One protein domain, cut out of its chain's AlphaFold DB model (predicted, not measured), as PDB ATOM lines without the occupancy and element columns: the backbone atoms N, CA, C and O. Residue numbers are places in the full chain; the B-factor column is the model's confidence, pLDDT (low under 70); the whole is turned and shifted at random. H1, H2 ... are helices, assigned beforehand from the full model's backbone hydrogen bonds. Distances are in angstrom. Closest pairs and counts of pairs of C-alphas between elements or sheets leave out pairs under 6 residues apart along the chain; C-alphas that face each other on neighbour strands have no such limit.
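This is residues 15 to 67 of the 73 residues of an uncharacterized protein of Caballeronia sordidicola (UniProt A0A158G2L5). Two helical arms make a wide, open V: the long helix H2, with the short helix H1 packed on its side, is one arm, and H3, which sticks out alone, ends the other. The long link of residues 43 to 53 turns near Glu 47 and joins the two arms, and the space between H2 and H3 is empty. The printed part has 53 residues with three named helices, H1, H2 and H3 in that order along the chain, and no named strand; the class is all helix. The whole is loose, with a radius of gyration of the C-alphas of 13.3 A, and flat, spanning 34 by 31 by 15 A.

The longest helix is H2, residues 27 to 42. H1, residues 15 to 19, touches it, with 11 pairs of C-alphas within 8 A. The closest C-alphas of the two are those of Ala 15 and Cys 33, 4.9 A apart, and the centres of the two helices are 9.0 A apart. H2 touches H1 with residues 30 to 37 alone. H3, residues 54 to 66, touches no helix: it is apart from H1 and apart from H2. Residues 54 to 67, of which 54 to 66 belong to H3, stand free. In H1, H2 and H3 each backbone O of residue i is within hydrogen-bond range of the N of residue i+4, wherever both lie inside the helix.

H2 runs 22.4 A from C-alpha 27 at (10.389, -4.781, 11.087) to C-alpha 42 at (29.411, -4.111, -0.649). H1 is the short helix before it, from Ala 15 to Val 19, 6.3 A from first to last C-alpha, and begins at C-alpha 15 at (16.889, 4.504, 4.759). H3 follows H2 in the chain, from Ala 54 to Leu 66, and is 18.4 A long. Its last C-alpha, that of Leu 66, is at (5.053, 10.059, -12.988).

The two C-alphas farthest apart are those of Glu 47 and Met 67, at 35.8 A, while the first and last printed C-alphas, those of Ala 15 and Met 67, are 22.7 A apart. Without the stretch that stands free, the body has 39 residues and spans 34 by 15 by 14 A, with a radius of gyration of 11.6 A. The link from H1 to H2, 7 residues, is short, and the link from H2 to H3, 11 residues, is long. The printed part has no cut. In this predicted model the mean pLDDT of the printed part is 89.4, and no printed residue is under 70.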
ATOM      1  N   ALA A  15      16.390   5.817   4.351       92.75
ATOM      2  CA  ALA A  15      16.889   4.504   4.759       92.75
ATOM      3  C   ALA A  15      17.751   4.585   6.031       92.75
ATOM      4  O   ALA A  15      17.576   3.784   6.950       92.75
ATOM      5  N   ARG A  16      18.633   5.590   6.131       93.75
ATOM      6  CA  ARG A  16      19.445   5.822   7.340       93.75
ATOM      7  C   ARG A  16      18.595   6.207   8.545       93.75
ATOM      8  O   ARG A  16      18.876   5.748   9.647       93.75
ATOM      9  N   ASP A  17      17.588   7.056   8.361       93.38
ATOM     10  CA  ASP A  17      16.728   7.514   9.454       93.38
ATOM     11  C   ASP A  17      15.835   6.387   9.993       93.38
ATOM     12  O   ASP A  17      15.619   6.309  11.202       93.38
ATOM     13  N   VAL A  18      15.377   5.482   9.123       93.69
ATOM     14  CA  VAL A  18      14.642   4.267   9.509       93.69
ATOM     15  C   VAL A  18      15.534   3.314  10.304       93.69
ATOM     16  O   VAL A  18      15.157   2.890  11.393       93.69
ATOM     17  N   VAL A  19      16.740   3.020   9.810       92.25
ATOM     18  CA  VAL A  19      17.696   2.133  10.500       92.25
ATOM     19  C   VAL A  19      18.128   2.703  11.854       92.25
ATOM     20  O   VAL A  19      18.273   1.965  12.822       92.25
ATOM     21  N   ARG A  20      18.292   4.029  11.951       92.31
ATOM     22  CA  ARG A  20      18.631   4.727  13.204       92.31
ATOM     23  C   ARG A  20      17.454   4.866  14.175       92.31
ATOM     24  O   ARG A  20      17.644   5.423  15.251       92.31
ATOM     25  N   GLY A  21      16.248   4.439  13.798       90.50
ATOM     26  CA  GLY A  21      15.050   4.563  14.631       90.50
ATOM     27  C   GLY A  21      14.482   5.983  14.739       90.50
ATOM     28  O   GLY A  21      13.614   6.228  15.569       90.50
ATOM     29  N   LYS A  22      14.930   6.931  13.901       93.25
ATOM     30  CA  LYS A  22      14.369   8.295  13.854       93.25
ATOM     31  C   LYS A  22      12.976   8.334  13.229       93.25
ATOM     32  O   LYS A  22      12.190   9.225  13.537       93.25
ATOM     33  N   LYS A  23      12.686   7.405  12.312       89.88
ATOM     34  CA  LYS A  23      11.363   7.236  11.702       89.88
ATOM     35  C   LYS A  23      10.793   5.874  12.105       89.88
ATOM     36  O   LYS A  23      11.474   4.872  11.882       89.88
ATOM     37  N   PRO A  24       9.567   5.812  12.655       90.69
ATOM     38  CA  PRO A  24       8.934   4.544  12.981       90.69
ATOM     39  C   PRO A  24       8.622   3.781  11.689       90.69
ATOM     40  O   PRO A  24       8.007   4.318  10.768       90.69
ATOM     41  N   ALA A  25       9.062   2.529  11.616       92.75
ATOM     42  CA  ALA A  25       8.802   1.640  10.493       92.75
ATOM     43  C   ALA A  25       8.644   0.199  10.991       92.75
ATOM     44  O   ALA A  25       9.210  -0.185  12.015       92.75
ATOM     45  N   GLY A  26       7.878  -0.612  10.259       93.69
ATOM     46  CA  GLY A  26       7.728  -2.032  10.573       93.69
ATOM     47  C   GLY A  26       9.041  -2.802  10.398       93.69
ATOM     48  O   GLY A  26       9.899  -2.419   9.602       93.69
ATOM     49  N   ARG A  27       9.176  -3.938  11.091       93.12
ATOM     50  CA  ARG A  27      10.389  -4.781  11.087       93.12
ATOM     51  C   ARG A  27      10.922  -5.078   9.679       93.12
ATOM     52  O   ARG A  27      12.122  -4.983   9.445       93.12
ATOM     53  N   LEU A  28      10.034  -5.421   8.744       94.19
ATOM     54  CA  LEU A  28      10.409  -5.747   7.363       94.19
ATOM     55  C   LEU A  28      10.983  -4.541   6.610       94.19
ATOM     56  O   LEU A  28      11.935  -4.692   5.851       94.19
ATOM     57  N   VAL A  29      10.440  -3.346   6.852       93.81
ATOM     58  CA  VAL A  29      10.921  -2.104   6.231       93.81
ATOM     59  C   VAL A  29      12.317  -1.769   6.751       93.81
ATOM     60  O   VAL A  29      13.202  -1.465   5.958       93.81
ATOM     61  N   VAL A  30      12.545  -1.909   8.061       94.25
ATOM     62  CA  VAL A  30      13.868  -1.698   8.669       94.25
ATOM     63  C   VAL A  30      14.905  -2.658   8.078       94.25
ATOM     64  O   VAL A  30      15.961  -2.214   7.632       94.25
ATOM     65  N   LEU A  31      14.584  -3.954   8.000       94.25
ATOM     66  CA  LEU A  31      15.456  -4.971   7.393       94.25
ATOM     67  C   LEU A  31      15.756  -4.673   5.918       94.25
ATOM     68  O   LEU A  31      16.892  -4.829   5.473       94.25
ATOM     69  N   ALA A  32      14.759  -4.218   5.155       94.69
ATOM     70  CA  ALA A  32      14.944  -3.853   3.755       94.69
ATOM     71  C   ALA A  32      15.865  -2.633   3.591       94.69
ATOM     72  O   ALA A  32      16.763  -2.663   2.747       94.69
ATOM     73  N   CYS A  33      15.685  -1.592   4.412       94.56
ATOM     74  CA  CYS A  33      16.557  -0.417   4.425       94.56
ATOM     75  C   CYS A  33      17.995  -0.779   4.815       94.56
ATOM     76  O   CYS A  33      18.929  -0.297   4.175       94.56
ATOM     77  N   GLN A  34      18.174  -1.648   5.813       93.94
ATOM     78  CA  GLN A  34      19.494  -2.117   6.236       93.94
ATOM     79  C   GLN A  34      20.204  -2.868   5.105       93.94
ATOM     80  O   GLN A  34      21.295  -2.472   4.703       93.94
ATOM     81  N   ARG A  35      19.535  -3.867   4.508       94.31
ATOM     82  CA  ARG A  35      20.076  -4.632   3.374       94.31
ATOM     83  C   ARG A  35      20.506  -3.725   2.222       94.31
ATOM     84  O   ARG A  35      21.575  -3.916   1.661       94.31
ATOM     85  N   HIS A  36      19.703  -2.713   1.890       92.75
ATOM     86  CA  HIS A  36      20.043  -1.772   0.826       92.75
ATOM     87  C   HIS A  36      21.335  -0.987   1.113       92.75
ATOM     88  O   HIS A  36      22.162  -0.810   0.219       92.75
ATOM     89  N   LEU A  37      21.525  -0.523   2.351       91.94
ATOM     90  CA  LEU A  37      22.747   0.181   2.752       91.94
ATOM     91  C   LEU A  37      23.967  -0.752   2.745       91.94
ATOM     92  O   LEU A  37      25.042  -0.339   2.302       91.94
ATOM     93  N   ASP A  38      23.785  -2.000   3.173       91.75
ATOM     94  CA  ASP A  38      24.833  -3.023   3.166       91.75
ATOM     95  C   ASP A  38      25.249  -3.386   1.735       91.75
ATOM     96  O   ASP A  38      26.442  -3.434   1.438       91.75
ATOM     97  N   ASP A  39      24.289  -3.534   0.817       90.44
ATOM     98  CA  ASP A  39      24.544  -3.783  -0.607       90.44
ATOM     99  C   ASP A  39      25.292  -2.610  -1.257       90.44
ATOM    100  O   ASP A  39      26.218  -2.816  -2.043       90.44
ATOM    101  N   ILE A  40      24.959  -1.362  -0.902       89.94
ATOM    102  CA  ILE A  40      25.709  -0.185  -1.368       89.94
ATOM    103  C   ILE A  40      27.146  -0.219  -0.843       89.94
ATOM    104  O   ILE A  40      28.079   0.064  -1.601       89.94
ATOM    105  N   ALA A  41      27.355  -0.570   0.426       89.25
ATOM    106  CA  ALA A  41      28.694  -0.698   0.989       89.25
ATOM    107  C   ALA A  41      29.484  -1.836   0.316       89.25
ATOM    108  O   ALA A  41      30.656  -1.653  -0.024       89.25
ATOM    109  N   ALA A  42      28.833  -2.972   0.053       87.69
ATOM    110  CA  ALA A  42      29.411  -4.111  -0.649       87.69
ATOM    111  C   ALA A  42      29.747  -3.781  -2.109       87.69
ATOM    112  O   ALA A  42      30.810  -4.173  -2.582       87.69
ATOM    113  N   SER A  43      28.925  -2.974  -2.788       87.19
ATOM    114  CA  SER A  43      29.131  -2.559  -4.186       87.19
ATOM    115  C   SER A  43      30.421  -1.779  -4.443       87.19
ATOM    116  O   SER A  43      30.873  -1.675  -5.584       87.19
ATOM    117  N   ARG A  44      31.048  -1.253  -3.385       83.44
ATOM    118  CA  ARG A  44      32.360  -0.599  -3.459       83.44
ATOM    119  C   ARG A  44      33.507  -1.602  -3.579       83.44
ATOM    120  O   ARG A  44      34.593  -1.232  -4.024       83.44
ATOM    121  N   LYS A  45      33.296  -2.856  -3.172       86.31
ATOM    122  CA  LYS A  45      34.294  -3.926  -3.267       86.31
ATOM    123  C   LYS A  45      34.325  -4.471  -4.692       86.31
ATOM    124  O   LYS A  45      33.285  -4.676  -5.310       86.31
ATOM    125  N   LYS A  46      35.527  -4.766  -5.198       74.56
ATOM    126  CA  LYS A  46      35.717  -5.347  -6.542       74.56
ATOM    127  C   LYS A  46      35.052  -6.717  -6.712       74.56
ATOM    128  O   LYS A  46      34.694  -7.068  -7.829       74.56
ATOM    129  N   GLU A  47      34.893  -7.466  -5.627       81.25
ATOM    130  CA  GLU A  47      34.327  -8.821  -5.628       81.25
ATOM    131  C   GLU A  47      32.797  -8.838  -5.749       81.25
ATOM    132  O   GLU A  47      32.204  -9.871  -6.058       81.25
ATOM    133  N   PHE A  48      32.132  -7.704  -5.515       80.19
ATOM    134  CA  PHE A  48      30.678  -7.648  -5.539       80.19
ATOM    135  C   PHE A  48      30.168  -7.428  -6.968       80.19
ATOM    136  O   PHE A  48      30.506  -6.451  -7.636       80.19
ATOM    137  N   LYS A  49      29.329  -8.354  -7.441       82.75
ATOM    138  CA  LYS A  49      28.852  -8.407  -8.834       82.75
ATOM    139  C   LYS A  49      27.979  -7.208  -9.236       82.75
ATOM    140  O   LYS A  49      27.920  -6.871 -10.416       82.75
ATOM    141  N   TRP A  50      27.298  -6.571  -8.283       82.88
ATOM    142  CA  TRP A  50      26.274  -5.558  -8.554       82.88
ATOM    143  C   TRP A  50      26.735  -4.159  -8.143       82.88
ATOM    144  O   TRP A  50      26.990  -3.901  -6.973       82.88
ATOM    145  N   LYS A  51      26.814  -3.222  -9.092       84.62
ATOM    146  CA  LYS A  51      27.219  -1.838  -8.806       84.62
ATOM    147  C   LYS A  51      26.011  -0.922  -8.691       84.62
ATOM    148  O   LYS A  51      25.094  -0.996  -9.506       84.62
ATOM    149  N   PHE A  52      26.032  -0.044  -7.693       86.50
ATOM    150  CA  PHE A  52      25.005   0.977  -7.539       86.50
ATOM    151  C   PHE A  52      25.257   2.141  -8.507       86.50
ATOM    152  O   PHE A  52      26.295   2.798  -8.431       86.50
ATOM    153  N   ASP A  53      24.301   2.400  -9.401       87.62
ATOM    154  CA  ASP A  53      24.309   3.535 -10.329       87.62
ATOM    155  C   ASP A  53      23.212   4.534  -9.933       87.62
ATOM    156  O   ASP A  53      22.013   4.290 -10.115       87.62
ATOM    157  N   ALA A  54      23.635   5.679  -9.393       86.94
ATOM    158  CA  ALA A  54      22.737   6.739  -8.953       86.94
ATOM    159  C   ALA A  54      21.983   7.405 -10.120       86.94
ATOM    160  O   ALA A  54      20.817   7.762  -9.965       86.94
ATOM    161  N   ALA A  55      22.593   7.531 -11.302       87.38
ATOM    162  CA  ALA A  55      21.951   8.148 -12.463       87.38
ATOM    163  C   ALA A  55      20.882   7.226 -13.070       87.38
ATOM    164  O   ALA A  55      19.818   7.676 -13.506       87.38
ATOM    165  N   ALA A  56      21.132   5.915 -13.086       87.88
ATOM    166  CA  ALA A  56      20.116   4.930 -13.449       87.88
ATOM    167  C   ALA A  56      18.956   4.900 -12.437       87.88
ATOM    168  O   ALA A  56      17.794   4.820 -12.846       87.88
ATOM    169  N   ALA A  57      19.257   5.006 -11.140       88.25
ATOM    170  CA  ALA A  57      18.243   5.066 -10.091       88.25
ATOM    171  C   ALA A  57      17.363   6.321 -10.212       88.25
ATOM    172  O   ALA A  57      16.142   6.199 -10.205       88.25
ATOM    173  N   GLU A  58      17.953   7.503 -10.408       89.44
ATOM    174  CA  GLU A  58      17.214   8.767 -10.541       89.44
ATOM    175  C   GLU A  58      16.207   8.718 -11.701       89.44
ATOM    176  O   GLU A  58      15.045   9.082 -11.528       89.44
ATOM    177  N   ARG A  59      16.618   8.174 -12.858       88.12
ATOM    178  CA  ARG A  59      15.734   7.989 -14.024       88.12
ATOM    179  C   ARG A  59      14.543   7.083 -13.715       88.12
ATOM    180  O   ARG A  59      13.420   7.395 -14.101       88.12
ATOM    181  N   LYS A  60      14.775   5.970 -13.011       88.38
ATOM    182  CA  LYS A  60      13.703   5.045 -12.613       88.38
ATOM    183  C   LYS A  60      12.759   5.672 -11.591       88.38
ATOM    184  O   LYS A  60      11.553   5.520 -11.741       88.38
ATOM    185  N   ILE A  61      13.279   6.372 -10.582       88.50
ATOM    186  CA  ILE A  61      12.436   7.012  -9.563       88.50
ATOM    187  C   ILE A  61      11.585   8.110 -10.207       88.50
ATOM    188  O   ILE A  61      10.389   8.158  -9.954       88.50
ATOM    189  N   ALA A  62      12.165   8.927 -11.093       88.50
ATOM    190  CA  ALA A  62      11.418   9.947 -11.825       88.50
ATOM    191  C   ALA A  62      10.280   9.343 -12.664       88.50
ATOM    192  O   ALA A  62       9.181   9.883 -12.672       88.50
ATOM    193  N   LEU A  63      10.518   8.203 -13.325       88.12
ATOM    194  CA  LEU A  63       9.465   7.498 -14.057       88.12
ATOM    195  C   LEU A  63       8.358   6.998 -13.119       88.12
ATOM    196  O   LEU A  63       7.189   7.221 -13.403       88.12
ATOM    197  N   ILE A  64       8.716   6.350 -12.004       88.06
ATOM    198  CA  ILE A  64       7.745   5.812 -11.034       88.06
ATOM    199  C   ILE A  64       6.896   6.932 -10.419       88.06
ATOM    200  O   ILE A  64       5.695   6.756 -10.255       88.06
ATOM    201  N   GLU A  65       7.490   8.089 -10.115       86.25
ATOM    202  CA  GLU A  65       6.763   9.261  -9.602       86.25
ATOM    203  C   GLU A  65       5.751   9.831 -10.616       86.25
ATOM    204  O   GLU A  65       4.774  10.453 -10.207       86.25
ATOM    205  N   LEU A  66       5.962   9.621 -11.921       88.50
ATOM    206  CA  LEU A  66       5.053  10.059 -12.988       88.50
ATOM    207  C   LEU A  66       3.929   9.058 -13.278       88.50
ATOM    208  O   LEU A  66       2.983   9.395 -13.992       88.50
ATOM    209  N   MET A  67       4.020   7.829 -12.767       84.62
ATOM    210  CA  MET A  67       2.985   6.826 -12.993       84.62
ATOM    211  C   MET A  67       1.762   7.140 -12.119       84.62
ATOM    212  O   MET A  67       1.902   7.269 -10.900       84.62
TER     213      MET A  67